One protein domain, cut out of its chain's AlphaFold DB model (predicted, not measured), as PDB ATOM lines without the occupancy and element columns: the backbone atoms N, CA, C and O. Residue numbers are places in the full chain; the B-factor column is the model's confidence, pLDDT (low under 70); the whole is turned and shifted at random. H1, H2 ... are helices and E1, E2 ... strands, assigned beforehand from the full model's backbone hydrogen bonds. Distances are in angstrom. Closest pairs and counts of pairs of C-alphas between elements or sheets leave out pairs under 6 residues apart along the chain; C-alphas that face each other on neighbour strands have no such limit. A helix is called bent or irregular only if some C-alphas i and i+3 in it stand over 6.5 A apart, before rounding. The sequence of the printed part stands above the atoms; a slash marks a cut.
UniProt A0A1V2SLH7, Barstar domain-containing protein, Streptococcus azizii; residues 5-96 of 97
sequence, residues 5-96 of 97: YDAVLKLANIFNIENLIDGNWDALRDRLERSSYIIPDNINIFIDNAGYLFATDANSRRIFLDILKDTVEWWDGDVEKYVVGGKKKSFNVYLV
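AT A GLANCE: This is residues 5 to 96 of the 97 residues of the protein "Barstar domain-containing protein" of Streptococcus azizii (UniProt A0A1V2SLH7). A parallel ribbon of two strands, E1 and E2, has the long helix H4 along its E2 side; the shorter H1 and H2, side by side, pack on H4. The mixed, compact 92 residues hold H1 H2 E1 H3 H4 E2 in chain order, with radius of gyration of the C-alphas 13.1 A and spans 41 by 27 by 19 A.

HOW THE PARTS SIT: E1, residues 42 to 48, and E2, residues 90 to 96, are parallel; N 45 and O 92, 2.8 A apart, are within hydrogen-bond range. With H3, residues 50 to 53, and H4, residues 58 to 82, between them, they make a strand-helix-strand unit, parallel neighbours joined through helices, its crossover right-handed. The closest C-alphas of H4 and E2 are Val 72 and Phe 91, 5.9 A. H2, residues 25 to 32, touches H4's residues 63 to 71 alone, closest C-alphas Leu 32 and Thr 71, 6.4 A. H1, residues 5 to 14, touches H2, closest C-alphas Val 8 and Trp 25, 6.3 A, at a shallow tilt of 10 degrees. Every O i to N i+4 pair is within hydrogen-bond range in H1 and H2, 17 of 21 in H4; H3 is too short.

IN THESE COORDINATES: H1 begins at C-alpha 5 (54.920, -46.647, -51.295); E2 ends at C-alpha 96 (37.350, -33.703, -48.672). H4, 32.3 A, is irregular: C-alphas 76 and 79 are 7.6 A apart.

THE WHOLE: The farthest C-alphas, Thr 56 and Val 84, are 41.5 A apart. The printed part has no cut and no long link; residues 21 and 53 are under pLDDT 70.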
ATOM      1  N   TYR A   5      53.967 -47.674 -51.697       83.38
ATOM      2  CA  TYR A   5      54.920 -46.647 -51.295       83.38
ATOM      3  C   TYR A   5      54.356 -45.225 -51.451       83.38
ATOM      4  O   TYR A   5      54.470 -44.407 -50.539       83.38
ATOM      5  N   ASP A   6      53.677 -44.935 -52.568       80.62
ATOM      6  CA  ASP A   6      53.047 -43.626 -52.791       80.62
ATOM      7  C   ASP A   6      51.925 -43.348 -51.783       80.62
ATOM      8  O   ASP A   6      51.730 -42.209 -51.355       80.62
ATOM      9  N   ALA A   7      51.138 -44.368 -51.433       80.19
ATOM     10  CA  ALA A   7      50.047 -44.232 -50.474       80.19
ATOM     11  C   ALA A   7      50.578 -44.034 -49.044       80.19
ATOM     12  O   ALA A   7      50.106 -43.149 -48.325       80.19
ATOM     13  N   VAL A   8      51.609 -44.794 -48.672       87.19
ATOM     14  CA  VAL A   8      52.307 -44.692 -47.389       87.19
ATOM     15  C   VAL A   8      52.956 -43.318 -47.217       87.19
ATOM     16  O   VAL A   8      52.744 -42.672 -46.191       87.19
ATOM     17  N   LEU A   9      53.684 -42.825 -48.226       84.69
ATOM     18  CA  LEU A   9      54.304 -41.495 -48.185       84.69
ATOM     19  C   LEU A   9      53.277 -40.378 -48.016       84.69
ATOM     20  O   LEU A   9      53.510 -39.433 -47.261       84.69
ATOM     21  N   LYS A  10      52.128 -40.473 -48.691       79.94
ATOM     22  CA  LYS A  10      51.058 -39.486 -48.516       79.94
ATOM     23  C   LYS A  10      50.543 -39.459 -47.083       79.94
ATOM     24  O   LYS A  10      50.385 -38.366 -46.546       79.94
ATOM     25  N   LEU A  11      50.322 -40.618 -46.451       82.19
ATOM     26  CA  LEU A  11      49.896 -40.635 -45.049       82.19
ATOM     27  C   LEU A  11      50.987 -40.098 -44.124       82.19
ATOM     28  O   LEU A  11      50.702 -39.273 -43.265       82.19
ATOM     29  N   ALA A  12      52.236 -40.513 -44.328       86.62
ATOM     30  CA  ALA A  12      53.369 -40.027 -43.550       86.62
ATOM     31  C   ALA A  12      53.472 -38.491 -43.593       86.62
ATOM     32  O   ALA A  12      53.629 -37.858 -42.550       86.62
ATOM     33  N   ASN A  13      53.280 -37.884 -44.771       83.75
ATOM     34  CA  ASN A  13      53.292 -36.430 -44.943       83.75
ATOM     35  C   ASN A  13      52.166 -35.718 -44.180       83.75
ATOM     36  O   ASN A  13      52.417 -34.671 -43.592       83.75
ATOM     37  N   ILE A  14      50.953 -36.284 -44.134       80.00
ATOM     38  CA  ILE A  14      49.832 -35.726 -43.346       80.00
ATOM     39  C   ILE A  14      50.225 -35.572 -41.867       80.00
ATOM     40  O   ILE A  14      49.821 -34.615 -41.207       80.00
ATOM     41  N   PHE A  15      51.040 -36.494 -41.359       79.88
ATOM     42  CA  PHE A  15      51.489 -36.526 -39.969       79.88
ATOM     43  C   PHE A  15      52.889 -35.935 -39.748       79.88
ATOM     44  O   PHE A  15      53.421 -36.050 -38.645       79.88
ATOM     45  N   ASN A  16      53.490 -35.297 -40.759       82.81
ATOM     46  CA  ASN A  16      54.866 -34.783 -40.720       82.81
ATOM     47  C   ASN A  16      55.909 -35.849 -40.306       82.81
ATOM     48  O   ASN A  16      56.847 -35.575 -39.557       82.81
ATOM     49  N   ILE A  17      55.743 -37.087 -40.778       85.69
ATOM     50  CA  ILE A  17      56.681 -38.190 -40.544       85.69
ATOM     51  C   ILE A  17      57.721 -38.197 -41.673       85.69
ATOM     52  O   ILE A  17      57.498 -38.761 -42.739       85.69
ATOM     53  N   GLU A  18      58.882 -37.584 -41.433       77.44
ATOM     54  CA  GLU A  18      59.931 -37.410 -42.456       77.44
ATOM     55  C   GLU A  18      60.857 -38.631 -42.634       77.44
ATOM     56  O   GLU A  18      61.589 -38.722 -43.616       77.44
ATOM     57  N   ASN A  19      60.854 -39.588 -41.696       74.81
ATOM     58  CA  ASN A  19      61.840 -40.676 -41.633       74.81
ATOM     59  C   ASN A  19      61.227 -42.087 -41.673       74.81
ATOM     60  O   ASN A  19      61.580 -42.962 -40.871       74.81
ATOM     61  N   LEU A  20      60.319 -42.331 -42.619       82.12
ATOM     62  CA  LEU A  20      59.757 -43.661 -42.848       82.12
ATOM     63  C   LEU A  20      60.735 -44.554 -43.642       82.12
ATOM     64  O   LEU A  20      60.625 -44.684 -44.857       82.12
ATOM     65  N   ILE A  21      61.717 -45.139 -42.944       65.00
ATOM     66  CA  ILE A  21      62.877 -45.843 -43.534       65.00
ATOM     67  C   ILE A  21      62.476 -47.013 -44.458       65.00
ATOM     68  O   ILE A  21      63.156 -47.238 -45.455       65.00
ATOM     69  N   ASP A  22      61.350 -47.684 -44.196       72.88
ATOM     70  CA  ASP A  22      60.918 -48.856 -44.978       72.88
ATOM     71  C   ASP A  22      59.782 -48.571 -45.974       72.88
ATOM     72  O   ASP A  22      59.467 -49.420 -46.806       72.88
ATOM     73  N   GLY A  23      59.156 -47.388 -45.913       81.19
ATOM     74  CA  GLY A  23      58.143 -46.983 -46.893       81.19
ATOM     75  C   GLY A  23      56.894 -47.877 -46.979       81.19
ATOM     76  O   GLY A  23      56.218 -47.838 -48.004       81.19
ATOM     77  N   ASN A  24      56.598 -48.680 -45.949       89.06
ATOM     78  CA  ASN A  24      55.504 -49.658 -45.938       89.06
ATOM     79  C   ASN A  24      54.463 -49.387 -44.833       89.06
ATOM     80  O   ASN A  24      54.644 -48.526 -43.964       89.06
ATOM     81  N   TRP A  25      53.360 -50.137 -44.874       90.00
ATOM     82  CA  TRP A  25      52.241 -49.980 -43.942       90.00
ATOM     83  C   TRP A  25      52.593 -50.249 -42.475       90.00
ATOM     84  O   TRP A  25      52.087 -49.547 -41.597       90.00
ATOM     85  N   ASP A  26      53.463 -51.219 -42.198       89.12
ATOM     86  CA  ASP A  26      53.847 -51.580 -40.828       89.12
ATOM     87  C   ASP A  26      54.707 -50.488 -40.186       89.12
ATOM     88  O   ASP A  26      54.462 -50.079 -39.050       89.12
ATOM     89  N   ALA A  27      55.664 -49.944 -40.941       89.62
ATOM     90  CA  ALA A  27      56.480 -48.822 -40.495       89.62
ATOM     91  C   ALA A  27      55.620 -47.585 -40.209       89.62
ATOM     92  O   ALA A  27      55.869 -46.861 -39.249       89.62
ATOM     93  N   LEU A  28      54.592 -47.340 -41.024       90.50
ATOM     94  CA  LEU A  28      53.648 -46.246 -40.816       90.50
ATOM     95  C   LEU A  28      52.827 -46.432 -39.534       90.50
ATOM     96  O   LEU A  28      52.758 -45.497 -38.736       90.50
ATOM     97  N   ARG A  29      52.278 -47.628 -39.291       90.88
ATOM     98  CA  ARG A  29      51.559 -47.961 -38.045       90.88
ATOM     99  C   ARG A  29      52.428 -47.725 -36.806       90.88
ATOM    100  O   ARG A  29      52.032 -46.963 -35.929       90.88
ATOM    101  N   ASP A  30      53.649 -48.265 -36.792       90.12
ATOM    102  CA  ASP A  30      54.583 -48.112 -35.663       90.12
ATOM    103  C   ASP A  30      54.902 -46.637 -35.360       90.12
ATOM    104  O   ASP A  30      55.081 -46.252 -34.204       90.12
ATOM    105  N   ARG A  31      54.956 -45.765 -36.375       89.50
ATOM    106  CA  ARG A  31      55.172 -44.326 -36.148       89.50
ATOM    107  C   ARG A  31      53.943 -43.629 -35.578       89.50
ATOM    108  O   ARG A  31      54.107 -42.772 -34.712       89.50
ATOM    109  N   LEU A  32      52.745 -43.988 -36.031       90.44
ATOM    110  CA  LEU A  32      51.495 -43.363 -35.589       90.44
ATOM    111  C   LEU A  32      51.129 -43.710 -34.141       90.44
ATOM    112  O   LEU A  32      50.466 -42.916 -33.478       90.44
ATOM    113  N   GLU A  33      51.612 -44.833 -33.615       89.69
ATOM    114  CA  GLU A  33      51.414 -45.219 -32.212       89.69
ATOM    115  C   GLU A  33      52.356 -44.483 -31.238       89.69
ATOM    116  O   GLU A  33      52.125 -44.457 -30.025       89.69
ATOM    117  N   ARG A  34      53.421 -43.843 -31.740       87.50
ATOM    118  CA  ARG A  34      54.466 -43.227 -30.908       87.50
ATOM    119  C   ARG A  34      54.173 -41.769 -30.571       87.50
ATOM    120  O   ARG A  34      54.119 -40.897 -31.438       87.50
ATOM    121  N   SER A  35      54.181 -41.463 -29.275       81.19
ATOM    122  CA  SER A  35      53.986 -40.104 -28.742       81.19
ATOM    123  C   SER A  35      54.999 -39.073 -29.247       81.19
ATOM    124  O   SER A  35      54.705 -37.885 -29.259       81.19
ATOM    125  N   SER A  36      56.196 -39.504 -29.661       84.12
ATOM    126  CA  SER A  36      57.224 -38.606 -30.203       84.12
ATOM    127  C   SER A  36      56.873 -38.040 -31.579       84.12
ATOM    128  O   SER A  36      57.394 -36.993 -31.950       84.12
ATOM    129  N   TYR A  37      56.034 -38.744 -32.340       81.81
ATOM    130  CA  TYR A  37      55.573 -38.323 -33.665       81.81
ATOM    131  C   TYR A  37      54.235 -37.602 -33.580       81.81
ATOM    132  O   TYR A  37      53.996 -36.621 -34.278       81.81
ATOM    133  N   ILE A  38      53.383 -38.045 -32.663       85.25
ATOM    134  CA  ILE A  38      52.077 -37.451 -32.437       85.25
ATOM    135  C   ILE A  38      52.190 -36.407 -31.322       85.25
ATOM    136  O   ILE A  38      51.857 -36.650 -30.165       85.25
ATOM    137  N   ILE A  39      52.715 -35.229 -31.668       80.12
ATOM    138  CA  ILE A  39      52.989 -34.161 -30.693       80.12
ATOM    139  C   ILE A  39      51.705 -33.438 -30.248       80.12
ATOM    140  O   ILE A  39      51.484 -33.351 -29.038       80.12
ATOM    141  N   PRO A  40      50.829 -32.946 -31.150       85.44
ATOM    142  CA  PRO A  40      49.638 -32.200 -30.747       85.44
ATOM    143  C   PRO A  40      48.631 -33.081 -29.999       85.44
ATOM    144  O   PRO A  40      48.580 -34.290 -30.216       85.44
ATOM    145  N   ASP A  41      47.811 -32.478 -29.139       87.75
ATOM    146  CA  ASP A  41      46.726 -33.197 -28.448       87.75
ATOM    147  C   ASP A  41      45.455 -33.293 -29.298       87.75
ATOM    148  O   ASP A  41      44.655 -34.204 -29.111       87.75
ATOM    149  N   ASN A  42      45.291 -32.377 -30.258       88.44
ATOM    150  CA  ASN A  42      44.208 -32.379 -31.234       88.44
ATOM    151  C   ASN A  42      44.800 -32.381 -32.641       88.44
ATOM    152  O   ASN A  42      45.544 -31.467 -33.006       88.44
ATOM    153  N   ILE A  43      44.459 -33.396 -33.425       86.88
ATOM    154  CA  ILE A  43      44.988 -33.626 -34.765       86.88
ATOM    155  C   ILE A  43      43.820 -33.636 -35.736       86.88
ATOM    156  O   ILE A  43      42.873 -34.402 -35.583       86.88
ATOM    157  N   ASN A  44      43.894 -32.770 -36.741       86.44
ATOM    158  CA  ASN A  44      42.912 -32.705 -37.811       86.44
ATOM    159  C   ASN A  44      43.579 -33.193 -39.091       86.44
ATOM    160  O   ASN A  44      44.591 -32.636 -39.515       86.44
ATOM    161  N   ILE A  45      43.017 -34.237 -39.681       83.50
ATOM    162  CA  ILE A  45      43.519 -34.878 -40.889       83.50
ATOM    163  C   ILE A  45      42.557 -34.549 -42.013       83.50
ATOM    164  O   ILE A  45      41.383 -34.908 -41.947       83.50
ATOM    165  N   PHE A  46      43.070 -33.896 -43.046       83.50
ATOM    166  CA  PHE A  46      42.328 -33.606 -44.264       83.50
ATOM    167  C   PHE A  46      42.868 -34.500 -45.374       83.50
ATOM    168  O   PHE A  46      44.062 -34.481 -45.675       83.50
ATOM    169  N   ILE A  47      41.995 -35.331 -45.936       79.81
ATOM    170  CA  ILE A  47      42.323 -36.208 -47.059       79.81
ATOM    171  C   ILE A  47      41.649 -35.604 -48.280       79.81
ATOM    172  O   ILE A  47      40.477 -35.874 -48.544       79.81
ATOM    173  N   ASP A  48      42.399 -34.758 -48.981       77.31
ATOM    174  CA  ASP A  48      41.923 -34.048 -50.163       77.31
ATOM    175  C   ASP A  48      41.829 -34.968 -51.383       77.31
ATOM    176  O   ASP A  48      42.684 -35.836 -51.607       77.31
ATOM    177  N   ASN A  49      40.821 -34.715 -52.221       74.62
ATOM    178  CA  ASN A  49      40.505 -35.496 -53.413       74.62
ATOM    179  C   ASN A  49      40.395 -36.994 -53.097       74.62
ATOM    180  O   ASN A  49      40.893 -37.819 -53.868       74.62
ATOM    181  N   ALA A  50      39.799 -37.364 -51.960       72.12
ATOM    182  CA  ALA A  50      39.748 -38.750 -51.492       72.12
ATOM    183  C   ALA A  50      39.141 -39.697 -52.545       72.12
ATOM    184  O   ALA A  50      39.621 -40.822 -52.720       72.12
ATOM    185  N   GLY A  51      38.139 -39.240 -53.302       71.56
ATOM    186  CA  GLY A  51      37.564 -39.991 -54.416       71.56
ATOM    187  C   GLY A  51      38.575 -40.297 -55.526       71.56
ATOM    188  O   GLY A  51      38.597 -41.412 -56.048       71.56
ATOM    189  N   TYR A  52      39.454 -39.346 -55.848       73.06
ATOM    190  CA  TYR A  52      40.476 -39.498 -56.889       73.06
ATOM    191  C   TYR A  52      41.725 -40.227 -56.383       73.06
ATOM    192  O   TYR A  52      42.315 -41.033 -57.105       73.06
ATOM    193  N   LEU A  53      42.098 -39.983 -55.125       69.25
ATOM    194  CA  LEU A  53      43.252 -40.571 -54.449       69.25
ATOM    195  C   LEU A  53      43.229 -42.096 -54.520       69.25
ATOM    196  O   LEU A  53      44.270 -42.720 -54.683       69.25
ATOM    197  N   PHE A  54      42.028 -42.666 -54.443       72.38
ATOM    198  CA  PHE A  54      41.793 -44.099 -54.368       72.38
ATOM    199  C   PHE A  54      41.052 -44.674 -55.580       72.38
ATOM    200  O   PHE A  54      40.689 -45.852 -55.570       72.38
ATOM    201  N   ALA A  55      40.821 -43.874 -56.628       70.12
ATOM    202  CA  ALA A  55      39.992 -44.259 -57.773       70.12
ATOM    203  C   ALA A  55      40.471 -45.545 -58.468       70.12
ATOM    204  O   ALA A  55      39.667 -46.285 -59.031       70.12
ATOM    205  N   THR A  56      41.778 -45.825 -58.419       72.12
ATOM    206  CA  THR A  56      42.390 -46.985 -59.082       72.12
ATOM    207  C   THR A  56      42.962 -48.030 -58.123       72.12
ATOM    208  O   THR A  56      43.546 -49.000 -58.597       72.12
ATOM    209  N   ASP A  57      42.847 -47.841 -56.804       78.00
ATOM    210  CA  ASP A  57      43.433 -48.746 -55.804       78.00
ATOM    211  C   ASP A  57      42.579 -48.829 -54.527       78.00
ATOM    212  O   ASP A  57      42.814 -48.170 -53.509       78.00
ATOM    213  N   ALA A  58      41.557 -49.683 -54.595       82.12
ATOM    214  CA  ALA A  58      40.645 -49.926 -53.484       82.12
ATOM    215  C   ALA A  58      41.312 -50.641 -52.293       82.12
ATOM    216  O   ALA A  58      40.838 -50.501 -51.163       82.12
ATOM    217  N   ASN A  59      42.392 -51.400 -52.515       84.50
ATOM    218  CA  ASN A  59      43.056 -52.121 -51.432       84.50
ATOM    219  C   ASN A  59      43.893 -51.164 -50.579       84.50
ATOM    220  O   ASN A  59      43.727 -51.151 -49.359       84.50
ATOM    221  N   SER A  60      44.701 -50.304 -51.206       81.12
ATOM    222  CA  SER A  60      45.447 -49.262 -50.486       81.12
ATOM    223  C   SER A  60      44.508 -48.305 -49.756       81.12
ATOM    224  O   SER A  60      44.790 -47.930 -48.620       81.12
ATOM    225  N   ARG A  61      43.339 -47.985 -50.337       83.12
ATOM    226  CA  ARG A  61      42.284 -47.230 -49.639       83.12
ATOM    227  C   ARG A  61      41.859 -47.891 -48.341       83.12
ATOM    228  O   ARG A  61      41.793 -47.228 -47.311       83.12
ATOM    229  N   ARG A  62      41.519 -49.179 -48.403       86.81
ATOM    230  CA  ARG A  62      41.050 -49.922 -47.234       86.81
ATOM    231  C   ARG A  62      42.128 -49.953 -46.156       86.81
ATOM    232  O   ARG A  62      41.837 -49.597 -45.026       86.81
ATOM    233  N   ILE A  63      43.364 -50.294 -46.521       87.81
ATOM    234  CA  ILE A  63      44.487 -50.365 -45.578       87.81
ATOM    235  C   ILE A  63      44.738 -49.006 -44.917       87.81
ATOM    236  O   ILE A  63      44.892 -48.932 -43.702       87.81
ATOM    237  N   PHE A  64      44.729 -47.926 -45.698       85.38
ATOM    238  CA  PHE A  64      44.904 -46.570 -45.191       85.38
ATOM    239  C   PHE A  64      43.807 -46.179 -44.188       85.38
ATOM    240  O   PHE A  64      44.105 -45.638 -43.123       85.38
ATOM    241  N   LEU A  65      42.539 -46.465 -44.505       85.81
ATOM    242  CA  LEU A  65      41.416 -46.176 -43.610       85.81
ATOM    243  C   LEU A  65      41.448 -47.046 -42.347       85.81
ATOM    244  O   LEU A  65      41.165 -46.536 -41.266       85.81
ATOM    245  N   ASP A  66      41.838 -48.317 -42.473       91.12
ATOM    246  CA  ASP A  66      42.023 -49.225 -41.339       91.12
ATOM    247  C   ASP A  66      43.128 -48.688 -40.405       91.12
ATOM    248  O   ASP A  66      42.912 -48.587 -39.205       91.12
ATOM    249  N   ILE A  67      44.265 -48.220 -40.943       90.69
ATOM    250  CA  ILE A  67      45.347 -47.604 -40.147       90.69
ATOM    251  C   ILE A  67      44.872 -46.359 -39.402       90.69
ATOM    252  O   ILE A  67      45.205 -46.177 -38.230       90.69
ATOM    253  N   LEU A  68      44.114 -45.483 -40.065       88.44
ATOM    254  CA  LEU A  68      43.582 -44.286 -39.418       88.44
ATOM    255  C   LEU A  68      42.618 -44.637 -38.291       88.44
ATOM    256  O   LEU A  68      42.679 -44.018 -37.231       88.44
ATOM    257  N   LYS A  69      41.760 -45.636 -38.503       90.88
ATOM    258  CA  LYS A  69      40.857 -46.135 -37.472       90.88
ATOM    259  C   LYS A  69      41.636 -46.701 -36.280       90.88
ATOM    260  O   LYS A  69      41.382 -46.266 -35.161       90.88
ATOM    261  N   ASP A  70      42.602 -47.585 -36.524       92.62
ATOM    262  CA  ASP A  70      43.448 -48.181 -35.481       92.62
ATOM    263  C   ASP A  70      44.190 -47.084 -34.690       92.62
ATOM    264  O   ASP A  70      44.243 -47.107 -33.462       92.62
ATOM    265  N   THR A  71      44.692 -46.058 -35.388       90.88
ATOM    266  CA  THR A  71      45.361 -44.900 -34.771       90.88
ATOM    267  C   THR A  71      44.407 -44.111 -33.871       90.88
ATOM    268  O   THR A  71      44.771 -43.751 -32.753       90.88
ATOM    269  N   VAL A  72      43.182 -43.838 -34.332       91.00
ATOM    270  CA  VAL A  72      42.161 -43.144 -33.527       91.00
ATOM    271  C   VAL A  72      41.842 -43.949 -32.267       91.00
ATOM    272  O   VAL A  72      41.849 -43.386 -31.176       91.00
ATOM    273  N   GLU A  73      41.605 -45.255 -32.399       92.38
ATOM    274  CA  GLU A  73      41.284 -46.140 -31.271       92.38
ATOM    275  C   GLU A  73      42.441 -46.216 -30.260       92.38
ATOM    276  O   GLU A  73      42.217 -46.100 -29.050       92.38
ATOM    277  N   TRP A  74      43.684 -46.303 -30.745       94.00
ATOM    278  CA  TRP A  74      44.882 -46.265 -29.907       94.00
ATOM    279  C   TRP A  74      44.925 -45.007 -29.031       94.00
ATOM    280  O   TRP A  74      45.083 -45.081 -27.805       94.00
ATOM    281  N   TRP A  75      44.740 -43.842 -29.651       93.56
ATOM    282  CA  TRP A  75      44.835 -42.550 -28.976       93.56
ATOM    283  C   TRP A  75      43.583 -42.161 -28.181       93.56
ATOM    284  O   TRP A  75      43.691 -41.314 -27.294       93.56
ATOM    285  N   ASP A  76      42.431 -42.791 -28.411       92.75
ATOM    286  CA  ASP A  76      41.205 -42.552 -27.634       92.75
ATOM    287  C   ASP A  76      41.225 -43.228 -26.250       92.75
ATOM    288  O   ASP A  76      40.432 -42.898 -25.361       92.75
ATOM    289  N   GLY A  77      42.184 -44.119 -25.980       91.19
ATOM    290  CA  GLY A  77      42.424 -44.558 -24.604       91.19
ATOM    291  C   GLY A  77      43.320 -45.766 -24.395       91.19
ATOM    292  O   GLY A  77      43.710 -46.008 -23.253       91.19
ATOM    293  N   ASP A  78      43.672 -46.519 -25.433       93.81
ATOM    294  CA  ASP A  78      44.577 -47.659 -25.263       93.81
ATOM    295  C   ASP A  78      45.998 -47.213 -24.912       93.81
ATOM    296  O   ASP A  78      46.646 -47.829 -24.062       93.81
ATOM    297  N   VAL A  79      46.443 -46.069 -25.432       93.88
ATOM    298  CA  VAL A  79      47.744 -45.485 -25.088       93.88
ATOM    299  C   VAL A  79      47.929 -45.270 -23.579       93.88
ATOM    300  O   VAL A  79      49.024 -45.467 -23.060       93.88
ATOM    301  N   GLU A  80      46.868 -44.932 -22.840       94.19
ATOM    302  CA  GLU A  80      46.935 -44.729 -21.382       94.19
ATOM    303  C   GLU A  80      47.073 -46.048 -20.611       94.19
ATOM    304  O   GLU A  80      47.549 -46.061 -19.476       94.19
ATOM    305  N   LYS A  81      46.668 -47.167 -21.221       94.12
ATOM    306  CA  LYS A  81      46.775 -48.509 -20.634       94.12
ATOM    307  C   LYS A  81      48.157 -49.110 -20.863       94.12
ATOM    308  O   LYS A  81      48.663 -49.818 -19.994       94.12
ATOM    309  N   TYR A  82      48.741 -48.856 -22.034       92.12
ATOM    310  CA  TYR A  82      49.933 -49.564 -22.507       92.12
ATOM    311  C   TYR A  82      51.217 -48.724 -22.492       92.12
ATOM    312  O   TYR A  82      52.305 -49.299 -22.505       92.12
ATOM    313  N   VAL A  83      51.132 -47.390 -22.419       89.75
ATOM    314  CA  VAL A  83      52.302 -46.498 -22.436       89.75
ATOM    315  C   VAL A  83      52.405 -45.717 -21.131       89.75
ATOM    316  O   VAL A  83      51.512 -44.962 -20.751       89.75
ATOM    317  N   VAL A  84      53.546 -45.842 -20.449       88.44
ATOM    318  CA  VAL A  84      53.833 -45.056 -19.240       88.44
ATOM    319  C   VAL A  84      53.889 -43.571 -19.597       88.44
ATOM    320  O   VAL A  84      54.723 -43.146 -20.394       88.44
ATOM    321  N   GLY A  85      52.997 -42.778 -19.000       88.25
ATOM    322  CA  GLY A  85      52.857 -41.355 -19.324       88.25
ATOM    323  C   GLY A  85      52.158 -41.082 -20.660       88.25
ATOM    324  O   GLY A  85      52.133 -39.931 -21.099       88.25
ATOM    325  N   GLY A  86      51.589 -42.113 -21.294       89.88
ATOM    326  CA  GLY A  86      50.678 -41.975 -22.421       89.88
ATOM    327  C   GLY A  86      49.471 -41.125 -22.038       89.88
ATOM    328  O   GLY A  86      48.984 -41.189 -20.910       89.88
ATOM    329  N   LYS A  87      49.015 -40.293 -22.971       91.50
ATOM    330  CA  LYS A  87      47.838 -39.442 -22.805       91.50
ATOM    331  C   LYS A  87      46.968 -39.572 -24.034       91.50
ATOM    332  O   LYS A  87      47.505 -39.636 -25.143       91.50
ATOM    333  N   LYS A  88      45.654 -39.559 -23.823       94.00
ATOM    334  CA  LYS A  88      44.698 -39.499 -24.924       94.00
ATOM    335  C   LYS A  88      44.969 -38.324 -25.851       94.00
ATOM    336  O   LYS A  88      45.371 -37.247 -25.404       94.00
ATOM    337  N   LYS A  89      44.690 -38.540 -27.130       92.12
ATOM    338  CA  LYS A  89      44.737 -37.512 -28.169       92.12
ATOM    339  C   LYS A  89      43.513 -37.632 -29.055       92.12
ATOM    340  O   LYS A  89      43.043 -38.732 -29.333       92.12
ATOM    341  N   SER A  90      43.002 -36.498 -29.506       90.38
ATOM    342  CA  SER A  90      41.830 -36.445 -30.371       90.38
ATOM    343  C   SER A  90      42.252 -36.366 -31.830       90.38
ATOM    344  O   SER A  90      43.046 -35.508 -32.214       90.38
ATOM    345  N   PHE A  91      41.684 -37.249 -32.644       89.25
ATOM    346  CA  PHE A  91      41.893 -37.308 -34.085       89.25
ATOM    347  C   PHE A  91      40.566 -37.031 -34.789       89.25
ATOM    348  O   PHE A  91      39.603 -37.775 -34.618       89.25
ATOM    349  N   ASN A  92      40.520 -35.980 -35.603       86.75
ATOM    350  CA  ASN A  92      39.386 -35.674 -36.468       86.75
ATOM    351  C   ASN A  92      39.803 -35.906 -37.919       86.75
ATOM    352  O   ASN A  92      40.704 -35.235 -38.421       86.75
ATOM    353  N   VAL A  93      39.161 -36.860 -38.590       84.19
ATOM    354  CA  VAL A  93      39.454 -37.204 -39.987       84.19
ATOM    355  C   VAL A  93      38.355 -36.653 -40.886       84.19
ATOM    356  O   VAL A  93      37.182 -36.986 -40.721       84.19
ATOM    357  N   TYR A  94      38.748 -35.841 -41.861       85.31
ATOM    358  CA  TYR A  94      37.872 -35.231 -42.850       85.31
ATOM    359  C   TYR A  94      38.234 -35.760 -44.237       85.31
ATOM    360  O   TYR A  94      39.363 -35.603 -44.705       85.31
ATOM    361  N   LEU A  95      37.262 -36.391 -44.895       82.62
ATOM    362  CA  LEU A  95      37.349 -36.725 -46.314       82.62
ATOM    363  C   LEU A  95      36.815 -35.526 -47.095       82.62
ATOM    364  O   LEU A  95      35.652 -35.157 -46.915       82.62
ATOM    365  N   VAL A  96      37.671 -34.910 -47.905       80.81
ATOM    366  CA  VAL A  96      37.350 -33.703 -48.672       80.81
ATOM    367  C   VAL A  96      37.457 -34.038 -50.157       80.81
ATOM    368  O   VAL A  96      38.471 -34.581 -50.599       80.81
TER     369      VAL A  96